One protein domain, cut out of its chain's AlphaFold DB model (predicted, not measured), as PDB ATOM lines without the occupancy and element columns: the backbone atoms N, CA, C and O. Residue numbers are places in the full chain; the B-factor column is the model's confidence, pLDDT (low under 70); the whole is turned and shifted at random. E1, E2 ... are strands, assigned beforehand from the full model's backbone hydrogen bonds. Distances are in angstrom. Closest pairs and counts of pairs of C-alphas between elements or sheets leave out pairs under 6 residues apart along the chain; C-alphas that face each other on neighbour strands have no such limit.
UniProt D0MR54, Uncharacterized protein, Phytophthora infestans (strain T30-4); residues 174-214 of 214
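AT A GLANCE: This is residues 174 to 214 of the 214 residues of an uncharacterized protein of Phytophthora infestans (strain T30-4) (UniProt D0MR54). A rod with little regular structure: two small strand pairs, E1 with E4 and the hairpin E2 and E3, sit next to each other toward one end, and the long loop of residues 179 to 196 runs out and folds back, its tip, residues 185 to 191, sticking out free. The printed part has 41 residues and four named strands, E1 to E4 in chain order, 12 residues in all; both sheets are antiparallel, and the class is all strand. It is loose, with a radius of gyration of the C-alphas of 12.3 A and spans of 40 by 18 by 11 A.

IN THESE COORDINATES: E1, residues 176 to 178, 6.8 A, begins at C-alpha 176 (359.935, 396.472, 301.796). E2 is residues 197 to 199, 6.5 A; E3 is 205 to 207, 6.6 A. E4, 211 to 213, 6.4 A, ends at C-alpha 213 (358.131, 392.355, 303.293).

HOW THE PARTS SIT: E1 and E4 are antiparallel at 147 degrees; N 177 and O 212 are 3.1 A apart, within hydrogen-bond range. The hairpin E2 and E3 is antiparallel at 170 degrees, N 198 to O 206 2.8 A. The closest C-alphas of E1 and E3, Ile 178 and Phe 206, are 6.9 A apart. E2 and E4 are apart.

THE WHOLE: The farthest C-alphas, Gly 174 and Val 190, are 40.5 A apart. The printed part has no cut; the link E1 to E2 is long. Residues 183 to 195 and 214 have pLDDT under 70.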
ATOM      1  N   GLY A 174     364.316 391.402 298.295       93.19
ATOM      2  CA  GLY A 174     364.451 391.907 299.661       93.19
ATOM      3  C   GLY A 174     363.857 393.305 299.855       93.19
ATOM      4  O   GLY A 174     364.324 394.070 300.705       93.19
ATOM      5  N   GLN A 175     362.867 393.675 299.039       92.44
ATOM      6  CA  GLN A 175     362.215 394.979 299.111       92.44
ATOM      7  C   GLN A 175     361.207 395.031 300.265       92.44
ATOM      8  O   GLN A 175     360.689 394.032 300.756       92.44
ATOM      9  N   THR A 176     360.934 396.240 300.750       92.38
ATOM     10  CA  THR A 176     359.935 396.472 301.796       92.38
ATOM     11  C   THR A 176     359.146 397.719 301.452       92.38
ATOM     12  O   THR A 176     359.729 398.751 301.116       92.38
ATOM     13  N   ALA A 177     357.826 397.636 301.582       92.31
ATOM     14  CA  ALA A 177     356.930 398.769 301.403       92.31
ATOM     15  C   ALA A 177     356.284 399.162 302.738       92.31
ATOM     16  O   ALA A 177     356.004 398.319 303.594       92.31
ATOM     17  N   ILE A 178     356.054 400.465 302.911       90.75
ATOM     18  CA  ILE A 178     355.370 401.038 304.073       90.75
ATOM     19  C   ILE A 178     354.239 401.916 303.554       90.75
ATOM     20  O   ILE A 178     354.464 402.840 302.771       90.75
ATOM     21  N   PHE A 179     353.021 401.658 304.022       92.06
ATOM     22  CA  PHE A 179     351.914 402.570 303.788       92.06
ATOM     23  C   PHE A 179     351.988 403.736 304.778       92.06
ATOM     24  O   PHE A 179     351.838 403.562 305.989       92.06
ATOM     25  N   ASN A 180     352.200 404.946 304.262       87.06
ATOM     26  CA  ASN A 180     352.335 406.153 305.085       87.06
ATOM     27  C   ASN A 180     350.983 406.724 305.562       87.06
ATOM     28  O   ASN A 180     350.947 407.645 306.381       87.06
ATOM     29  N   GLY A 181     349.862 406.149 305.117       84.31
ATOM     30  CA  GLY A 181     348.527 406.718 305.285       84.31
ATOM     31  C   GLY A 181     348.097 407.533 304.064       84.31
ATOM     32  O   GLY A 181     348.901 407.860 303.197       84.31
ATOM     33  N   SER A 182     346.803 407.843 303.992       74.75
ATOM     34  CA  SER A 182     346.263 408.789 303.012       74.75
ATOM     35  C   SER A 182     346.240 410.185 303.633       74.75
ATOM     36  O   SER A 182     345.694 410.351 304.728       74.75
ATOM     37  N   ASP A 183     346.816 411.173 302.946       63.75
ATOM     38  CA  ASP A 183     346.658 412.587 303.296       63.75
ATOM     39  C   ASP A 183     345.231 413.021 302.941       63.75
ATOM     40  O   ASP A 183     344.937 413.495 301.846       63.75
ATOM     41  N   GLY A 184     344.302 412.788 303.864       53.03
ATOM     42  CA  GLY A 184     342.943 413.304 303.776       53.03
ATOM     43  C   GLY A 184     342.910 414.786 304.140       53.03
ATOM     44  O   GLY A 184     342.493 415.116 305.243       53.03
ATOM     45  N   ASP A 185     343.338 415.666 303.233       42.06
ATOM     46  CA  ASP A 185     343.128 417.122 303.350       42.06
ATOM     47  C   ASP A 185     341.962 417.604 302.460       42.06
ATOM     48  O   ASP A 185     341.905 418.752 302.016       42.06
ATOM     49  N   ASP A 186     340.993 416.721 302.191       42.19
ATOM     50  CA  ASP A 186     339.723 417.125 301.596       42.19
ATOM     51  C   ASP A 186     338.777 417.623 302.699       42.19
ATOM     52  O   ASP A 186     338.050 416.862 303.344       42.19
ATOM     53  N   LYS A 187     338.786 418.944 302.916       42.31
ATOM     54  CA  LYS A 187     337.897 419.665 303.847       42.31
ATOM     55  C   LYS A 187     336.397 419.518 303.527       42.31
ATOM     56  O   LYS A 187     335.583 420.132 304.215       42.31
ATOM     57  N   SER A 188     336.014 418.742 302.509       45.72
ATOM     58  CA  SER A 188     334.615 418.467 302.167       45.72
ATOM     59  C   SER A 188     334.008 417.253 302.890       45.72
ATOM     60  O   SER A 188     332.783 417.159 302.982       45.72
ATOM     61  N   VAL A 189     334.818 416.361 303.477       43.25
ATOM     62  CA  VAL A 189     334.305 415.158 304.152       43.25
ATOM     63  C   VAL A 189     334.259 415.370 305.665       43.25
ATOM     64  O   VAL A 189     335.217 415.119 306.398       43.25
ATOM     65  N   VAL A 190     333.101 415.818 306.155       37.69
ATOM     66  CA  VAL A 190     332.776 415.800 307.587       37.69
ATOM     67  C   VAL A 190     332.815 414.342 308.067       37.69
ATOM     68  O   VAL A 190     331.905 413.570 307.782       37.69
ATOM     69  N   GLY A 191     333.887 413.965 308.773       42.78
ATOM     70  CA  GLY A 191     334.057 412.637 309.382       42.78
ATOM     71  C   GLY A 191     335.129 411.727 308.765       42.78
ATOM     72  O   GLY A 191     335.061 410.517 308.971       42.78
ATOM     73  N   GLY A 192     336.107 412.263 308.024       43.78
ATOM     74  CA  GLY A 192     337.177 411.475 307.397       43.78
ATOM     75  C   GLY A 192     338.071 410.734 308.399       43.78
ATOM     76  O   GLY A 192     339.046 411.282 308.911       43.78
ATOM     77  N   ALA A 193     337.766 409.466 308.677       49.72
ATOM     78  CA  ALA A 193     338.707 408.567 309.327       49.72
ATOM     79  C   ALA A 193     339.891 408.334 308.376       49.72
ATOM     80  O   ALA A 193     339.711 407.811 307.279       49.72
ATOM     81  N   LEU A 194     341.102 408.715 308.794       60.56
ATOM     82  CA  LEU A 194     342.336 408.350 308.096       60.56
ATOM     83  C   LEU A 194     342.353 406.828 307.888       60.56
ATOM     84  O   LEU A 194     342.293 406.081 308.872       60.56
ATOM     85  N   SER A 195     342.437 406.370 306.634       69.38
ATOM     86  CA  SER A 195     342.556 404.940 306.330       69.38
ATOM     87  C   SER A 195     343.745 404.352 307.084       69.38
ATOM     88  O   SER A 195     344.881 404.813 306.948       69.38
ATOM     89  N   ARG A 196     343.461 403.349 307.922       85.00
ATOM     90  CA  ARG A 196     344.459 402.652 308.750       85.00
ATOM     91  C   ARG A 196     345.235 401.597 307.972       85.00
ATOM     92  O   ARG A 196     346.313 401.222 308.413       85.00
ATOM     93  N   SER A 197     344.706 401.169 306.833       88.44
ATOM     94  CA  SER A 197     345.343 400.218 305.940       88.44
ATOM     95  C   SER A 197     345.045 400.550 304.478       88.44
ATOM     96  O   SER A 197     344.118 401.309 304.174       88.44
ATOM     97  N   PHE A 198     345.849 399.992 303.583       89.50
ATOM     98  CA  PHE A 198     345.660 400.030 302.142       89.50
ATOM     99  C   PHE A 198     345.679 398.599 301.609       89.50
ATOM    100  O   PHE A 198     346.711 397.928 301.659       89.50
ATOM    101  N   ARG A 199     344.537 398.134 301.103       90.69
ATOM    102  CA  ARG A 199     344.429 396.833 300.446       90.69
ATOM    103  C   ARG A 199     344.778 396.998 298.972       90.69
ATOM    104  O   ARG A 199     344.085 397.721 298.265       90.69
ATOM    105  N   LEU A 200     345.867 396.366 298.544       91.38
ATOM    106  CA  LEU A 200     346.292 396.365 297.145       91.38
ATOM    107  C   LEU A 200     345.567 395.269 296.363       91.38
ATOM    108  O   LEU A 200     345.155 395.494 295.229       91.38
ATOM    109  N   ASP A 201     345.444 394.086 296.966       93.44
ATOM    110  CA  ASP A 201     344.801 392.919 296.372       93.44
ATOM    111  C   ASP A 201     344.383 391.896 297.450       93.44
ATOM    112  O   ASP A 201     344.312 392.208 298.643       93.44
ATOM    113  N   ASP A 202     344.031 390.681 297.032       91.62
ATOM    114  CA  ASP A 202     343.657 389.597 297.945       91.62
ATOM    115  C   ASP A 202     344.813 389.078 298.814       91.62
ATOM    116  O   ASP A 202     344.556 388.492 299.866       91.62
ATOM    117  N   GLU A 203     346.062 389.290 298.402       91.50
ATOM    118  CA  GLU A 203     347.265 388.801 299.082       91.50
ATOM    119  C   GLU A 203     347.928 389.898 299.929       91.50
ATOM    120  O   GLU A 203     348.503 389.605 300.976       91.50
ATOM    121  N   TRP A 204     347.814 391.162 299.512       90.94
ATOM    122  CA  TRP A 204     348.550 392.284 300.083       90.94
ATOM    123  C   TRP A 204     347.634 393.350 300.688       90.94
ATOM    124  O   TRP A 204     346.899 394.063 299.995       90.94
ATOM    125  N   ASN A 205     347.762 393.525 302.004       91.62
ATOM    126  CA  ASN A 205     347.195 394.635 302.762       91.62
ATOM    127  C   ASN A 205     348.293 395.294 303.605       91.62
ATOM    128  O   ASN A 205     348.959 394.626 304.391       91.62
ATOM    129  N   PHE A 206     348.454 396.604 303.451       90.94
ATOM    130  CA  PHE A 206     349.493 397.387 304.106       90.94
ATOM    131  C   PHE A 206     348.894 398.210 305.241       90.94
ATOM    132  O   PHE A 206     348.139 399.151 304.994       90.94
ATOM    133  N   ASP A 207     349.250 397.895 306.482       90.31
ATOM    134  CA  ASP A 207     348.850 398.692 307.640       90.31
ATOM    135  C   ASP A 207     349.741 399.932 307.795       90.31
ATOM    136  O   ASP A 207     350.938 399.923 307.491       90.31
ATOM    137  N   LYS A 208     349.154 401.032 308.274       89.19
ATOM    138  CA  LYS A 208     349.854 402.313 308.390       89.19
ATOM    139  C   LYS A 208     351.091 402.190 309.285       89.19
ATOM    140  O   LYS A 208     350.977 401.874 310.467       89.19
ATOM    141  N   GLY A 209     352.256 402.527 308.733       84.06
ATOM    142  CA  GLY A 209     353.537 402.514 309.448       84.06
ATOM    143  C   GLY A 209     354.120 401.121 309.713       84.06
ATOM    144  O   GLY A 209     355.123 401.022 310.415       84.06
ATOM    145  N   VAL A 210     353.522 400.056 309.167       85.81
ATOM    146  CA  VAL A 210     354.035 398.686 309.288       85.81
ATOM    147  C   VAL A 210     354.870 398.339 308.058       85.81
ATOM    148  O   VAL A 210     354.434 398.519 306.920       85.81
ATOM    149  N   HIS A 211     356.080 397.830 308.288       79.50
ATOM    150  CA  HIS A 211     356.937 397.292 307.236       79.50
ATOM    151  C   HIS A 211     356.362 395.973 306.729       79.50
ATOM    152  O   HIS A 211     356.248 395.012 307.488       79.50
ATOM    153  N   THR A 212     356.009 395.934 305.448       79.69
ATOM    154  CA  THR A 212     355.511 394.727 304.788       79.69
ATOM    155  C   THR A 212     356.591 394.219 303.837       79.69
ATOM    156  O   THR A 212     357.004 394.951 302.934       79.69
ATOM    157  N   PHE A 213     357.097 393.012 304.099       71.31
ATOM    158  CA  PHE A 213     358.131 392.355 303.293       71.31
ATOM    159  C   PHE A 213     357.527 391.840 301.990       71.31
ATOM    160  O   PHE A 213     356.449 391.248 302.040       71.31
ATOM    161  N   GLN A 214     358.208 392.089 300.872       59.66
ATOM    162  CA  GLN A 214     357.824 391.629 299.538       59.66
ATOM    163  C   GLN A 214     358.718 390.481 299.093       59.66
ATOM    164  O   GLN A 214     359.943 390.628 299.286       59.66
TER     165      GLN A 214